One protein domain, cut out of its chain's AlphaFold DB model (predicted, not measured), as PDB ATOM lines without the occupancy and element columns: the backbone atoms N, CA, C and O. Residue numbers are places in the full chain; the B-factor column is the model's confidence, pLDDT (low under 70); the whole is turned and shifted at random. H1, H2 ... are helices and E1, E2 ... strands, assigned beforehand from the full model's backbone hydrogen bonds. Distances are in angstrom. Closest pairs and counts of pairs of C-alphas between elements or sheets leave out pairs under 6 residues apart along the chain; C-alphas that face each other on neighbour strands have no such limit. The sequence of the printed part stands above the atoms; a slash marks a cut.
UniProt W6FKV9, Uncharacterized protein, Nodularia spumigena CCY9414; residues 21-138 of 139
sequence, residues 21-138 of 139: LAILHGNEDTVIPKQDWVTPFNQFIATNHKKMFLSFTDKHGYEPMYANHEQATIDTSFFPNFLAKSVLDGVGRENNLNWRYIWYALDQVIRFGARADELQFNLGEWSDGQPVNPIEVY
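AT A GLANCE: This is residues 21 to 138 of the 139 residues of an uncharacterized protein of Nodularia spumigena CCY9414 (UniProt W6FKV9). This domain has little regular structure: a small parallel sheet, E1 beside E2, lies between H1 and H3, with H2 off at one end among long loops. The printed part has 118 residues, 45 in named elements, ordered E1, H1, E2, H2, H3; the class is mixed. It is compact, radius of gyration of the C-alphas 14.8 A, spanning 39 by 35 by 25 A.

IN THESE COORDINATES: E1, residues 21 to 26, begins at C-alpha 21 (155.438, 114.255, 154.400). H1 is residues 34 to 44, 15.6 A; E2, 50 to 55, 16.7 A; H2, 81 to 87. H3, 96 to 110, 20.0 A, ends at C-alpha 110 (162.140, 113.330, 143.901).

HOW THE PARTS SIT: E1 and E2 are parallel at 20 degrees; N 53 and O 23, 2.8 A apart, are within hydrogen-bond range. E1, H1, E2 form a strand-helix-strand unit, two parallel strands with a helix between, its crossover right-handed. The closest C-alphas of E1 and H3, Leu 24 and Ile 102, are 7.2 A apart. H1 and H3 are apart. Every O i to N i+4 pair is within range in H2, 4 of 7 in H1, 9 of 11 in H3.

THE WHOLE: The printed part has no cut. The link E2 to H2 is long, 25 residues. Residue 91 is under pLDDT 70.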
ATOM      1  N   LEU A  21     154.976 112.894 154.130       97.50
ATOM      2  CA  LEU A  21     155.438 114.255 154.400       97.50
ATOM      3  C   LEU A  21     156.720 114.252 155.243       97.50
ATOM      4  O   LEU A  21     156.809 113.572 156.262       97.50
ATOM      5  N   ALA A  22     157.674 115.096 154.865       97.88
ATOM      6  CA  ALA A  22     158.760 115.520 155.737       97.88
ATOM      7  C   ALA A  22     158.725 117.038 155.893       97.88
ATOM      8  O   ALA A  22     158.571 117.753 154.904       97.88
ATOM      9  N   ILE A  23     158.912 117.520 157.118       97.31
ATOM     10  CA  ILE A  23     159.236 118.921 157.389       97.31
ATOM     11  C   ILE A  23     160.700 118.966 157.807       97.31
ATOM     12  O   ILE A  23     161.078 118.341 158.795       97.31
ATOM     13  N   LEU A  24     161.517 119.692 157.046       97.62
ATOM     14  CA  LEU A  24     162.908 119.951 157.398       97.62
ATOM     15  C   LEU A  24     162.978 121.304 158.085       97.62
ATOM     16  O   LEU A  24     162.605 122.317 157.494       97.62
ATOM     17  N   HIS A  25     163.408 121.315 159.339       97.00
ATOM     18  CA  HIS A  25     163.371 122.515 160.155       97.00
ATOM     19  C   HIS A  25     164.641 122.679 160.982       97.00
ATOM     20  O   HIS A  25     165.432 121.749 161.121       97.00
ATOM     21  N   GLY A  26     164.863 123.891 161.481       96.00
ATOM     22  CA  GLY A  26     166.051 124.262 162.234       96.00
ATOM     23  C   GLY A  26     165.728 124.350 163.710       96.00
ATOM     24  O   GLY A  26     164.726 124.948 164.094       96.00
ATOM     25  N   ASN A  27     166.553 123.749 164.563       96.62
ATOM     26  CA  ASN A  27     166.305 123.761 166.003       96.62
ATOM     27  C   ASN A  27     166.362 125.174 166.620       96.62
ATOM     28  O   ASN A  27     165.798 125.384 167.700       96.62
ATOM     29  N   GLU A  28     167.028 126.110 165.941       93.81
ATOM     30  CA  GLU A  28     167.223 127.503 166.347       93.81
ATOM     31  C   GLU A  28     166.407 128.488 165.488       93.81
ATOM     32  O   GLU A  28     166.698 129.677 165.512       93.81
ATOM     33  N   ASP A  29     165.388 128.039 164.739       92.44
ATOM     34  CA  ASP A  29     164.471 128.961 164.052       92.44
ATOM     35  C   ASP A  29     163.739 129.841 165.083       92.44
ATOM     36  O   ASP A  29     162.964 129.353 165.910       92.44
ATOM     37  N   THR A  30     164.017 131.145 165.059       90.44
ATOM     38  CA  THR A  30     163.387 132.137 165.941       90.44
ATOM     39  C   THR A  30     162.175 132.827 165.315       90.44
ATOM     40  O   THR A  30     161.411 133.476 166.033       90.44
ATOM     41  N   VAL A  31     161.973 132.681 164.003       88.75
ATOM     42  CA  VAL A  31     160.850 133.269 163.263       88.75
ATOM     43  C   VAL A  31     159.614 132.390 163.418       88.75
ATOM     44  O   VAL A  31     158.542 132.901 163.736       88.75
ATOM     45  N   ILE A  32     159.770 131.074 163.240       90.50
ATOM     46  CA  ILE A  32     158.746 130.056 163.498       90.50
ATOM     47  C   ILE A  32     159.378 128.950 164.352       90.50
ATOM     48  O   ILE A  32     159.865 127.962 163.805       90.50
ATOM     49  N   PRO A  33     159.386 129.087 165.688       94.62
ATOM     50  CA  PRO A  33     159.973 128.089 166.574       94.62
ATOM     51  C   PRO A  33     159.397 126.689 166.359       94.62
ATOM     52  O   PRO A  33     158.192 126.518 166.173       94.62
ATOM     53  N   LYS A  34     160.232 125.651 166.489       96.00
ATOM     54  CA  LYS A  34     159.801 124.243 166.361       96.00
ATOM     55  C   LYS A  34     158.570 123.886 167.208       96.00
ATOM     56  O   LYS A  34     157.769 123.048 166.808       96.00
ATOM     57  N   GLN A  35     158.390 124.519 168.370       97.88
ATOM     58  CA  GLN A  35     157.233 124.291 169.238       97.88
ATOM     59  C   GLN A  35     155.914 124.722 168.586       97.88
ATOM     60  O   GLN A  35     154.887 124.077 168.812       97.88
ATOM     61  N   ASP A  36     155.939 125.743 167.730       96.19
ATOM     62  CA  ASP A  36     154.754 126.240 167.029       96.19
ATOM     63  C   ASP A  36     154.259 125.244 165.971       96.19
ATOM     64  O   ASP A  36     153.094 125.285 165.575       96.19
ATOM     65  N   TRP A  37     155.096 124.275 165.581       96.56
ATOM     66  CA  TRP A  37     154.713 123.174 164.699       96.56
ATOM     67  C   TRP A  37     153.955 122.046 165.399       96.56
ATOM     68  O   TRP A  37     153.239 121.313 164.721       96.56
ATOM     69  N   VAL A  38     154.023 121.912 166.729       97.44
ATOM     70  CA  VAL A  38     153.407 120.778 167.449       97.44
ATOM     71  C   VAL A  38     151.904 120.686 167.179       97.44
ATOM     72  O   VAL A  38     151.387 119.603 166.899       97.44
ATOM     73  N   THR A  39     151.189 121.810 167.236       96.25
ATOM     74  CA  THR A  39     149.737 121.820 166.994       96.25
ATOM     75  C   THR A  39     149.404 121.578 165.516       96.25
ATOM     76  O   THR A  39     148.665 120.631 165.244       96.25
ATOM     77  N   PRO A  40     149.955 122.339 164.546       95.38
ATOM     78  CA  PRO A  40     149.718 122.086 163.127       95.38
ATOM     79  C   PRO A  40     150.060 120.670 162.679       95.38
ATOM     80  O   PRO A  40     149.257 120.031 161.997       95.38
ATOM     81  N   PHE A  41     151.218 120.163 163.102       96.81
ATOM     82  CA  PHE A  41     151.691 118.838 162.736       96.81
ATOM     83  C   PHE A  41     150.711 117.760 163.183       96.81
ATOM     84  O   PHE A  41     150.322 116.917 162.381       96.81
ATOM     85  N   ASN A  42     150.265 117.809 164.440       96.31
ATOM     86  CA  ASN A  42     149.417 116.764 165.007       96.31
ATOM     87  C   ASN A  42     147.940 116.904 164.630       96.31
ATOM     88  O   ASN A  42     147.275 115.891 164.433       96.31
ATOM     89  N   GLN A  43     147.419 118.128 164.539       96.19
ATOM     90  CA  GLN A  43     145.975 118.356 164.422       96.19
ATOM     91  C   GLN A  43     145.509 118.674 163.004       96.19
ATOM     92  O   GLN A  43     144.349 118.422 162.687       96.19
ATOM     93  N   PHE A  44     146.364 119.269 162.169       96.38
ATOM     94  CA  PHE A  44     145.921 119.831 160.891       96.38
ATOM     95  C   PHE A  44     146.422 119.048 159.686       96.38
ATOM     96  O   PHE A  44     145.732 119.022 158.677       96.38
ATOM     97  N   ILE A  45     147.574 118.379 159.774       97.12
ATOM     98  CA  ILE A  45     148.104 117.544 158.687       97.12
ATOM     99  C   ILE A  45     147.453 116.156 158.730       97.12
ATOM    100  O   ILE A  45     147.658 115.414 159.691       97.12
ATOM    101  N   ALA A  46     146.709 115.791 157.685       97.12
ATOM    102  CA  ALA A  46     145.903 114.567 157.662       97.12
ATOM    103  C   ALA A  46     146.713 113.262 157.587       97.12
ATOM    104  O   ALA A  46     146.326 112.268 158.202       97.12
ATOM    105  N   THR A  47     147.826 113.241 156.851       97.19
ATOM    106  CA  THR A  47     148.656 112.037 156.725       97.19
ATOM    107  C   THR A  47     149.204 111.575 158.084       97.19
ATOM    108  O   THR A  47     149.637 112.381 158.910       97.19
ATOM    109  N   ASN A  48     149.228 110.256 158.299       96.25
ATOM    110  CA  ASN A  48     149.958 109.623 159.407       96.25
ATOM    111  C   ASN A  48     151.402 109.267 159.020       96.25
ATOM    112  O   ASN A  48     152.193 108.857 159.864       96.25
ATOM    113  N   HIS A  49     151.748 109.412 157.742       97.88
ATOM    114  CA  HIS A  49     153.093 109.224 157.216       97.88
ATOM    115  C   HIS A  49     153.781 110.579 157.174       97.88
ATOM    116  O   HIS A  49     153.904 111.197 156.118       97.88
ATOM    117  N   LYS A  50     154.141 111.085 158.351       98.00
ATOM    118  CA  LYS A  50     154.774 112.390 158.512       98.00
ATOM    119  C   LYS A  50     155.892 112.321 159.536       98.00
ATOM    120  O   LYS A  50     155.746 111.635 160.543       98.00
ATOM    121  N   LYS A  51     156.972 113.054 159.273       98.62
ATOM    122  CA  LYS A  51     158.016 113.360 160.255       98.62
ATOM    123  C   LYS A  51     158.466 114.807 160.151       98.62
ATOM    124  O   LYS A  51     158.476 115.385 159.063       98.62
ATOM    125  N   MET A  52     158.872 115.372 161.276       98.44
ATOM    126  CA  MET A  52     159.614 116.623 161.334       98.44
ATOM    127  C   MET A  52     161.044 116.337 161.781       98.44
ATOM    128  O   MET A  52     161.266 115.761 162.845       98.44
ATOM    129  N   PHE A  53     162.005 116.751 160.967       98.62
ATOM    130  CA  PHE A  53     163.430 116.610 161.233       98.62
ATOM    131  C   PHE A  53     164.008 117.960 161.667       98.62
ATOM    132  O   PHE A  53     163.603 119.009 161.155       98.62
ATOM    133  N   LEU A  54     164.945 117.934 162.613       98.31
ATOM    134  CA  LEU A  54     165.653 119.110 163.105       98.31
ATOM    135  C   LEU A  54     167.127 119.049 162.733       98.31
ATOM    136  O   LEU A  54     167.824 118.096 163.080       98.31
ATOM    137  N   SER A  55     167.599 120.104 162.077       97.50
ATOM    138  CA  SER A  55     169.015 120.441 162.003       97.50
ATOM    139  C   SER A  55     169.457 121.228 163.234       97.50
ATOM    140  O   SER A  55     168.649 121.857 163.923       97.50
ATOM    141  N   PHE A  56     170.762 121.211 163.499       96.50
ATOM    142  CA  PHE A  56     171.371 121.906 164.626       96.50
ATOM    143  C   PHE A  56     172.533 122.758 164.143       96.50
ATOM    144  O   PHE A  56     173.271 122.370 163.237       96.50
ATOM    145  N   THR A  57     172.688 123.925 164.761       94.81
ATOM    146  CA  THR A  57     173.789 124.825 164.443       94.81
ATOM    147  C   THR A  57     175.114 124.159 164.798       94.81
ATOM    148  O   THR A  57     175.293 123.647 165.903       94.81
ATOM    149  N   ASP A  58     176.055 124.187 163.865       94.25
ATOM    150  CA  ASP A  58     177.410 123.681 164.037       94.25
ATOM    151  C   ASP A  58     178.393 124.747 163.545       94.25
ATOM    152  O   ASP A  58     178.416 125.122 162.371       94.25
ATOM    153  N   LYS A  59     179.180 125.279 164.484       93.56
ATOM    154  CA  LYS A  59     180.164 126.346 164.248       93.56
ATOM    155  C   LYS A  59     181.602 125.830 164.322       93.56
ATOM    156  O   LYS A  59     182.516 126.646 164.392       93.56
ATOM    157  N   HIS A  60     181.795 124.511 164.388       93.50
ATOM    158  CA  HIS A  60     183.115 123.901 164.532       93.50
ATOM    159  C   HIS A  60     183.953 124.071 163.264       93.50
ATOM    160  O   HIS A  60     185.101 124.507 163.325       93.50
ATOM    161  N   GLY A  61     183.361 123.775 162.106       86.12
ATOM    162  CA  GLY A  61     184.007 123.922 160.804       86.12
ATOM    163  C   GLY A  61     183.781 125.276 160.127       86.12
ATOM    164  O   GLY A  61     183.099 126.168 160.634       86.12
ATOM    165  N   TYR A  62     184.349 125.406 158.925       85.19
ATOM    166  CA  TYR A  62     184.087 126.516 158.008       85.19
ATOM    167  C   TYR A  62     183.393 125.998 156.735       85.19
ATOM    168  O   TYR A  62     183.863 125.034 156.135       85.19
ATOM    169  N   GLU A  63     182.316 126.614 156.243       87.38
ATOM    170  CA  GLU A  63     181.528 127.701 156.856       87.38
ATOM    171  C   GLU A  63     180.642 127.192 158.012       87.38
ATOM    172  O   GLU A  63     180.221 126.033 157.979       87.38
ATOM    173  N   PRO A  64     180.326 128.036 159.019       88.81
ATOM    174  CA  PRO A  64     179.382 127.663 160.067       88.81
ATOM    175  C   PRO A  64     178.007 127.345 159.471       88.81
ATOM    176  O   PRO A  64     177.495 128.063 158.608       88.81
ATOM    177  N   MET A  65     177.398 126.277 159.972       92.44
ATOM    178  CA  MET A  65     176.055 125.847 159.611       92.44
ATOM    179  C   MET A  65     175.081 126.366 160.657       92.44
ATOM    180  O   MET A  65     175.196 126.015 161.828       92.44
ATOM    181  N   TYR A  66     174.131 127.203 160.246       92.00
ATOM    182  CA  TYR A  66     173.106 127.751 161.131       92.00
ATOM    183  C   TYR A  66     171.764 127.081 160.854       92.00
ATOM    184  O   TYR A  66     171.267 127.110 159.730       92.00
ATOM    185  N   ALA A  67     171.178 126.486 161.889       93.69
ATOM    186  CA  ALA A  67     169.894 125.799 161.818       93.69
ATOM    187  C   ALA A  67     168.738 126.743 162.183       93.69
ATOM    188  O   ALA A  67     168.021 126.512 163.158       93.69
ATOM    189  N   ASN A  68     168.591 127.820 161.414       91.00
ATOM    190  CA  ASN A  68     167.584 128.866 161.608       91.00
ATOM    191  C   ASN A  68     166.503 128.832 160.506       91.00
ATOM    192  O   ASN A  68     166.407 127.872 159.731       91.00
ATOM    193  N   HIS A  69     165.695 129.894 160.443       90.12
ATOM    194  CA  HIS A  69     164.625 130.060 159.457       90.12
ATOM    195  C   HIS A  69     165.127 130.011 158.007       90.12
ATOM    196  O   HIS A  69     164.530 129.380 157.140       90.12
ATOM    197  N   GLU A  70     166.278 130.632 157.759       87.75
ATOM    198  CA  GLU A  70     166.849 130.835 156.425       87.75
ATOM    199  C   GLU A  70     167.840 129.734 156.031       87.75
ATOM    200  O   GLU A  70     168.578 129.886 155.061       87.75
ATOM    201  N   GLN A  71     167.867 128.603 156.747       89.31
ATOM    202  CA  GLN A  71     168.833 127.526 156.496       89.31
ATOM    203  C   GLN A  71     168.771 126.962 155.067       89.31
ATOM    204  O   GLN A  71     169.737 126.369 154.601       89.31
ATOM    205  N   ALA A  72     167.633 127.108 154.380       88.44
ATOM    206  CA  ALA A  72     167.442 126.671 152.998       88.44
ATOM    207  C   ALA A  72     167.739 127.779 151.969       88.44
ATOM    208  O   ALA A  72     167.817 127.497 150.772       88.44
ATOM    209  N   THR A  73     167.901 129.027 152.407       84.88
ATOM    210  CA  THR A  73     168.061 130.180 151.524       84.88
ATOM    211  C   THR A  73     169.517 130.338 151.101       84.88
ATOM    212  O   THR A  73     170.422 130.407 151.930       84.88
ATOM    213  N   ILE A  74     169.744 130.457 149.792       81.94
ATOM    214  CA  ILE A  74     171.078 130.669 149.201       81.94
ATOM    215  C   ILE A  74     171.290 132.099 148.689       81.94
ATOM    216  O   ILE A  74     172.411 132.476 148.363       81.94
ATOM    217  N   ASP A  75     170.221 132.895 148.621       78.88
ATOM    218  CA  ASP A  75     170.261 134.291 148.205       78.88
ATOM    219  C   ASP A  75     169.134 135.085 148.880       78.88
ATOM    220  O   ASP A  75     167.957 134.808 148.665       78.88
ATOM    221  N   THR A  76     169.494 136.089 149.681       71.44
ATOM    222  CA  THR A  76     168.551 137.068 150.250       71.44
ATOM    223  C   THR A  76     168.718 138.455 149.623       71.44
ATOM    224  O   THR A  76     168.305 139.436 150.224       71.44
ATOM    225  N   SER A  77     169.339 138.592 148.445       76.06
ATOM    226  CA  SER A  77     169.653 139.885 147.802       76.06
ATOM    227  C   SER A  77     168.426 140.744 147.484       76.06
ATOM    228  O   SER A  77     168.528 141.968 147.388       76.06
ATOM    229  N   PHE A  78     167.247 140.123 147.397       75.25
ATOM    230  CA  PHE A  78     165.958 140.806 147.289       75.25
ATOM    231  C   PHE A  78     165.543 141.531 148.584       75.25
ATOM    232  O   PHE A  78     164.557 142.272 148.592       75.25
ATOM    233  N   PHE A  79     166.287 141.334 149.674       77.06
ATOM    234  CA  PHE A  79     166.038 141.897 150.990       77.06
ATOM    235  C   PHE A  79     167.323 142.549 151.537       77.06
ATOM    236  O   PHE A  79     168.383 141.925 151.554       77.06
ATOM    237  N   PRO A  80     167.292 143.814 151.998       81.94
ATOM    238  CA  PRO A  80     168.476 144.452 152.566       81.94
ATOM    239  C   PRO A  80     169.111 143.602 153.674       81.94
ATOM    240  O   PRO A  80     168.421 143.193 154.604       81.94
ATOM    241  N   ASN A  81     170.432 143.395 153.625       80.62
ATOM    242  CA  ASN A  81     171.148 142.508 154.559       80.62
ATOM    243  C   ASN A  81     170.861 142.795 156.039       80.62
ATOM    244  O   ASN A  81     170.844 141.872 156.851       80.62
ATOM    245  N   PHE A  82     170.660 144.065 156.410       80.25
ATOM    246  CA  PHE A  82     170.322 144.419 157.790       80.25
ATOM    247  C   PHE A  82     168.939 143.893 158.192       80.25
ATOM    248  O   PHE A  82     168.793 143.401 159.304       80.25
ATOM    249  N   LEU A  83     167.964 143.938 157.276       80.75
ATOM    250  CA  LEU A  83     166.628 143.396 157.491       80.75
ATOM    251  C   LEU A  83     166.636 141.870 157.456       80.75
ATOM    252  O   LEU A  83     165.959 141.263 158.271       80.75
ATOM    253  N   ALA A  84     167.416 141.244 156.571       77.56
ATOM    254  CA  ALA A  84     167.525 139.783 156.525       77.56
ATOM    255  C   ALA A  84     168.051 139.244 157.866       77.56
ATOM    256  O   ALA A  84     167.430 138.394 158.496       77.56
ATOM    257  N   LYS A  85     169.106 139.868 158.402       78.06
ATOM    258  CA  LYS A  85     169.630 139.528 159.731       78.06
ATOM    259  C   LYS A  85     168.648 139.792 160.875       78.06
ATOM    260  O   LYS A  85     168.675 139.053 161.847       78.06
ATOM    261  N   SER A  86     167.838 140.852 160.809       77.69
ATOM    262  CA  SER A  86     166.960 141.237 161.925       77.69
ATOM    263  C   SER A  86     165.553 140.637 161.873       77.69
ATOM    264  O   SER A  86     164.883 140.609 162.898       77.69
ATOM    265  N   VAL A  87     165.071 140.247 160.691       74.44
ATOM    266  CA  VAL A  87     163.689 139.782 160.455       74.44
ATOM    267  C   VAL A  87     163.650 138.310 160.063       74.44
ATOM    268  O   VAL A  87     162.691 137.628 160.399       74.44
ATOM    269  N   LEU A  88     164.680 137.830 159.365       74.00
ATOM    270  CA  LEU A  88     164.768 136.464 158.851       74.00
ATOM    271  C   LEU A  88     165.854 135.645 159.568       74.00
ATOM    272  O   LEU A  88     166.145 134.519 159.195       74.00
ATOM    273  N   ASP A  89     166.476 136.209 160.605       73.44
ATOM    274  CA  ASP A  89     167.509 135.546 161.410       73.44
ATOM    275  C   ASP A  89     168.784 135.155 160.629       73.44
ATOM    276  O   ASP A  89     169.589 134.343 161.082       73.44
ATOM    277  N   GLY A  90     169.027 135.731 159.442       72.94
ATOM    278  CA  GLY A  90     170.191 135.342 158.649       72.94
ATOM    279  C   GLY A  90     170.357 136.042 157.308       72.94
ATOM    280  O   GLY A  90     169.518 136.806 156.849       72.94
ATOM    281  N   VAL A  91     171.504 135.787 156.685       68.62
ATOM    282  CA  VAL A  91     171.765 136.083 155.270       68.62
ATOM    283  C   VAL A  91     171.959 134.731 154.608       68.62
ATOM    284  O   VAL A  91     172.832 133.978 155.044       68.62
ATOM    285  N   GLY A  92     171.135 134.425 153.609       73.19
ATOM    286  CA  GLY A  92     171.168 133.135 152.931       73.19
ATOM    287  C   GLY A  92     172.542 132.864 152.323       73.19
ATOM    288  O   GLY A  92     173.116 133.739 151.668       73.19
ATOM    289  N   ARG A  93     173.085 131.675 152.579       79.56
ATOM    290  CA  ARG A  93     174.342 131.177 152.015       79.56
ATOM    291  C   ARG A  93     174.284 129.668 151.928       79.56
ATOM    292  O   ARG A  93     173.869 129.012 152.876       79.56
ATOM    293  N   GLU A  94     174.764 129.137 150.815       88.12
ATOM    294  CA  GLU A  94     174.873 127.698 150.646       88.12
ATOM    295  C   GLU A  94     176.086 127.137 151.401       88.12
ATOM    296  O   GLU A  94     177.206 127.624 151.250       88.12
ATOM    297  N   ASN A  95     175.872 126.090 152.196       90.25
ATOM    298  CA  ASN A  95     176.917 125.368 152.915       90.25
ATOM    299  C   ASN A  95     176.596 123.861 153.016       90.25
ATOM    300  O   ASN A  95     175.695 123.337 152.355       90.25
ATOM    301  N   ASN A  96     177.353 123.133 153.844       91.50
ATOM    302  CA  ASN A  96     177.169 121.692 154.028       91.50
ATOM    303  C   ASN A  96     175.779 121.310 154.556       91.50
ATOM    304  O   ASN A  96     175.311 120.217 154.233       91.50
ATOM    305  N   LEU A  97     175.104 122.181 155.314       92.88
ATOM    306  CA  LEU A  97     173.746 121.924 155.776       92.88
ATOM    307  C   LEU A  97     172.783 121.909 154.586       92.88
ATOM    308  O   LEU A  97     171.990 120.984 154.461       92.88
ATOM    309  N   ASN A  98     172.910 122.839 153.637       93.06
ATOM    310  CA  ASN A  98     172.111 122.803 152.409       93.06
ATOM    311  C   ASN A  98     172.321 121.489 151.648       93.06
ATOM    312  O   ASN A  98     171.359 120.776 151.375       93.06
ATOM    313  N   TRP A  99     173.573 121.126 151.368       93.69
ATOM    314  CA  TRP A  99     173.883 119.952 150.549       93.69
ATOM    315  C   TRP A  99     173.530 118.620 151.214       93.69
ATOM    316  O   TRP A  99     172.987 117.735 150.553       93.69
ATOM    317  N   ARG A 100     173.829 118.455 152.508       95.44
ATOM    318  CA  ARG A 100     173.681 117.169 153.215       95.44
ATOM    319  C   ARG A 100     172.333 116.986 153.909       95.44
ATOM    320  O   ARG A 100     172.021 115.866 154.307       95.44
ATOM    321  N   TYR A 101     171.539 118.045 154.039       96.38
ATOM    322  CA  TYR A 101     170.216 117.987 154.656       96.38
ATOM    323  C   TYR A 101     169.113 118.373 153.665       96.38
ATOM    324  O   TYR A 101     168.306 117.519 153.303       96.38
ATOM    325  N   ILE A 102     169.109 119.611 153.161       95.62
ATOM    326  CA  ILE A 102     168.011 120.133 152.328       95.62
ATOM    327  C   ILE A 102     167.997 119.496 150.930       95.62
ATOM    328  O   ILE A 102     167.025 118.844 150.546       95.62
ATOM    329  N   TRP A 103     169.082 119.650 150.172       95.50
ATOM    330  CA  TRP A 103     169.190 119.135 148.804       95.50
ATOM    331  C   TRP A 103     169.232 117.616 148.771       95.50
ATOM    332  O   TRP A 103     168.564 117.003 147.941       95.50
ATOM    333  N   TYR A 104     169.922 117.006 149.733       97.50
ATOM    334  CA  TYR A 104     169.906 115.560 149.899       97.50
ATOM    335  C   TYR A 104     168.481 115.013 150.078       97.50
ATOM    336  O   TYR A 104     168.105 114.082 149.368       97.50
ATOM    337  N   ALA A 105     167.667 115.585 150.972       97.94
ATOM    338  CA  ALA A 105     166.288 115.133 151.172       97.94
ATOM    339  C   ALA A 105     165.439 115.273 149.903       97.94
ATOM    340  O   ALA A 105     164.682 114.362 149.563       97.94
ATOM    341  N   LEU A 106     165.585 116.395 149.190       96.75
ATOM    342  CA  LEU A 106     164.889 116.622 147.927       96.75
ATOM    343  C   LEU A 106     165.261 115.555 146.890       96.75
ATOM    344  O   LEU A 106     164.371 114.972 146.273       96.75
ATOM    345  N   ASP A 107     166.553 115.254 146.744       98.19
ATOM    346  CA  ASP A 107     167.043 114.212 145.843       98.19
ATOM    347  C   ASP A 107     166.521 112.825 146.240       98.19
ATOM    348  O   ASP A 107     166.039 112.079 145.383       98.19
ATOM    349  N   GLN A 108     166.554 112.476 147.532       98.44
ATOM    350  CA  GLN A 108     166.008 111.206 148.022       98.44
ATOM    351  C   GLN A 108     164.543 111.027 147.615       98.44
ATOM    352  O   GLN A 108     164.184 109.982 147.074       98.44
ATOM    353  N   VAL A 109     163.711 112.052 147.802       97.88
ATOM    354  CA  VAL A 109     162.280 111.961 147.490       97.88
ATOM    355  C   VAL A 109     162.019 112.018 145.983       97.88
ATOM    356  O   VAL A 109     161.372 111.129 145.433       97.88
ATOM    357  N   ILE A 110     162.516 113.047 145.295       96.94
ATOM    358  CA  ILE A 110     162.140 113.330 143.901       96.94
ATOM    359  C   ILE A 110     162.878 112.430 142.916       96.94
ATOM    360  O   ILE A 110     162.283 111.956 141.949       96.94
ATOM    361  N   ARG A 111     164.176 112.202 143.134       97.44
ATOM    362  CA  ARG A 111     165.018 111.461 142.190       97.44
ATOM    363  C   ARG A 111     165.057 109.972 142.497       97.44
ATOM    364  O   ARG A 111     165.058 109.168 141.567       97.44
ATOM    365  N   PHE A 112     165.116 109.609 143.776       97.81
ATOM    366  CA  PHE A 112     165.292 108.217 144.196       97.81
ATOM    367  C   PHE A 112     163.998 107.551 144.680       97.81
ATOM    368  O   PHE A 112     163.992 106.342 144.907       97.81
ATOM    369  N   GLY A 113     162.894 108.298 144.775       96.69
ATOM    370  CA  GLY A 113     161.585 107.757 145.139       96.69
ATOM    371  C   GLY A 113     161.490 107.301 146.595       96.69
ATOM    372  O   GLY A 113     160.614 106.501 146.926       96.69
ATOM    373  N   ALA A 114     162.385 107.776 147.463       98.06
ATOM    374  CA  ALA A 114     162.303 107.516 148.891       98.06
ATOM    375  C   ALA A 114     161.043 108.165 149.476       98.06
ATOM    376  O   ALA A 114     160.613 109.247 149.064       98.06
ATOM    377  N   ARG A 115     160.462 107.522 150.487       97.94
ATOM    378  CA  ARG A 115     159.378 108.128 151.253       97.94
ATOM    379  C   ARG A 115     159.915 109.263 152.114       97.94
ATOM    380  O   ARG A 115     160.889 109.088 152.843       97.94
ATOM    381  N   ALA A 116     159.236 110.407 152.074       98.12
ATOM    382  CA  ALA A 116     159.647 111.592 152.818       98.12
ATOM    383  C   ALA A 116     159.726 111.329 154.338       98.12
ATOM    384  O   ALA A 116     160.680 111.729 154.997       98.12
ATOM    385  N   ASP A 117     158.786 110.571 154.903       98.12
ATOM    386  CA  ASP A 117     158.771 110.225 156.328       98.12
ATOM    387  C   ASP A 117     159.797 109.141 156.730       98.12
ATOM    388  O   ASP A 117     159.935 108.814 157.910       98.12
ATOM    389  N   GLU A 118     160.549 108.582 155.781       97.94
ATOM    390  CA  GLU A 118     161.564 107.542 156.013       97.94
ATOM    391  C   GLU A 118     162.995 108.029 155.749       97.94
ATOM    392  O   GLU A 118     163.936 107.236 155.800       97.94
ATOM    393  N   LEU A 119     163.177 109.332 155.503       98.31
ATOM    394  CA  LEU A 119     164.490 109.932 155.288       98.31
ATOM    395  C   LEU A 119     165.448 109.642 156.453       98.31
ATOM    396  O   LEU A 119     165.077 109.680 157.629       98.31
ATOM    397  N   GLN A 120     166.703 109.377 156.099       97.56
ATOM    398  CA  GLN A 120     167.811 109.180 157.026       97.56
ATOM    399  C   GLN A 120     168.953 110.097 156.625       97.56
ATOM    400  O   GLN A 120     169.307 110.173 155.446       97.56
ATOM    401  N   PHE A 121     169.542 110.758 157.613       97.62
ATOM    402  CA  PHE A 121     170.581 111.749 157.402       97.62
ATOM    403  C   PHE A 121     171.876 111.301 158.057       97.62
ATOM    404  O   PHE A 121     171.891 110.855 159.202       97.62
ATOM    405  N   ASN A 122     172.970 111.468 157.326       95.69
ATOM    406  CA  ASN A 122     174.315 111.322 157.850       95.69
ATOM    407  C   ASN A 122     175.114 112.555 157.437       95.69
ATOM    408  O   ASN A 122     175.518 112.686 156.281       95.69
ATOM    409  N   LEU A 123     175.320 113.471 158.385       94.81
ATOM    410  CA  LEU A 123     176.093 114.683 158.129       94.81
ATOM    411  C   LEU A 123     177.606 114.434 158.159       94.81
ATOM    412  O   LEU A 123     178.356 115.272 157.662       94.81
ATOM    413  N   GLY A 124     178.048 113.257 158.607       94.69
ATOM    414  CA  GLY A 124     179.444 112.836 158.636       94.69
ATOM    415  C   GLY A 124     180.267 113.541 159.710       94.69
ATOM    416  O   GLY A 124     179.763 113.926 160.763       94.69
ATOM    417  N   GLU A 125     181.554 113.690 159.425       96.06
ATOM    418  CA  GLU A 125     182.546 114.290 160.312       96.06
ATOM    419  C   GLU A 125     183.236 115.454 159.596       96.06
ATOM    420  O   GLU A 125     183.353 115.479 158.364       96.06
ATOM    421  N   TRP A 126     183.704 116.417 160.380       94.50
ATOM    422  CA  TRP A 126     184.645 117.437 159.949       94.50
ATOM    423  C   TRP A 126     186.013 116.817 159.631       94.50
ATOM    424  O   TRP A 126     186.303 115.671 159.969       94.50
ATOM    425  N   SER A 127     186.885 117.573 158.957       93.75
ATOM    426  CA  SER A 127     188.189 117.068 158.488       93.75
ATOM    427  C   SER A 127     189.145 116.633 159.605       93.75
ATOM    428  O   SER A 127     190.140 115.969 159.329       93.75
ATOM    429  N   ASP A 128     188.874 117.033 160.843       95.50
ATOM    430  CA  ASP A 128     189.607 116.635 162.045       95.50
ATOM    431  C   ASP A 128     188.985 115.422 162.762       95.50
ATOM    432  O   ASP A 128     189.455 115.031 163.831       95.50
ATOM    433  N   GLY A 129     187.957 114.807 162.170       96.06
ATOM    434  CA  GLY A 129     187.250 113.651 162.715       96.06
ATOM    435  C   GLY A 129     186.177 114.005 163.743       96.06
ATOM    436  O   GLY A 129     185.565 113.100 164.307       96.06
ATOM    437  N   GLN A 130     185.920 115.289 164.017       96.25
ATOM    438  CA  GLN A 130     184.815 115.659 164.897       96.25
ATOM    439  C   GLN A 130     183.473 115.428 164.184       96.25
ATOM    440  O   GLN A 130     183.271 115.973 163.097       96.25
ATOM    441  N   PRO A 131     182.525 114.674 164.769       96.44
ATOM    442  CA  PRO A 131     181.203 114.504 164.180       96.44
ATOM    443  C   PRO A 131     180.491 115.840 163.989       96.44
ATOM    444  O   PRO A 131     180.497 116.687 164.885       96.44
ATOM    445  N   VAL A 132     179.853 116.004 162.832       96.25
ATOM    446  CA  VAL A 132     178.907 117.099 162.609       96.25
ATOM    447  C   VAL A 132     177.666 116.836 163.461       96.25
ATOM    448  O   VAL A 132     177.217 115.689 163.552       96.25
ATOM    449  N   ASN A 133     177.091 117.881 164.067       95.94
ATOM    450  CA  ASN A 133     175.870 117.736 164.870       95.94
ATOM    451  C   ASN A 133     174.767 116.994 164.083       95.94
ATOM    452  O   ASN A 133     174.454 117.402 162.965       95.94
ATOM    453  N   PRO A 134     174.176 115.912 164.620       96.62
ATOM    454  CA  PRO A 134     173.282 115.048 163.854       96.62
ATOM    455  C   PRO A 134     171.926 115.704 163.572       96.62
ATOM    456  O   PRO A 134     171.518 116.638 164.255       96.62
ATOM    457  N   ILE A 135     171.197 115.168 162.588       98.00
ATOM    458  CA  ILE A 135     169.775 115.480 162.391       98.00
ATOM    459  C   ILE A 135     168.943 114.593 163.318       98.00
ATOM    460  O   ILE A 135     169.132 113.374 163.339       98.00
ATOM    461  N   GLU A 136     167.987 115.184 164.029       98.19
ATOM    462  CA  GLU A 136     167.095 114.456 164.937       98.19
ATOM    463  C   GLU A 136     165.652 114.439 164.424       98.19
ATOM    464  O   GLU A 136     165.192 115.378 163.776       98.19
ATOM    465  N   VAL A 137     164.917 113.368 164.735       98.31
ATOM    466  CA  VAL A 137     163.460 113.324 164.544       98.31
ATOM    467  C   VAL A 137     162.804 114.001 165.741       98.31
ATOM    468  O   VAL A 137     163.034 113.592 166.878       98.31
ATOM    469  N   TYR A 138     161.976 115.009 165.483       98.25
ATOM    470  CA  TYR A 138     161.274 115.767 166.517       98.25
ATOM    471  C   TYR A 138     159.801 115.371 166.663       98.25
ATOM    472  O   TYR A 138     159.349 115.142 167.786       98.25
TER     473      TYR A 138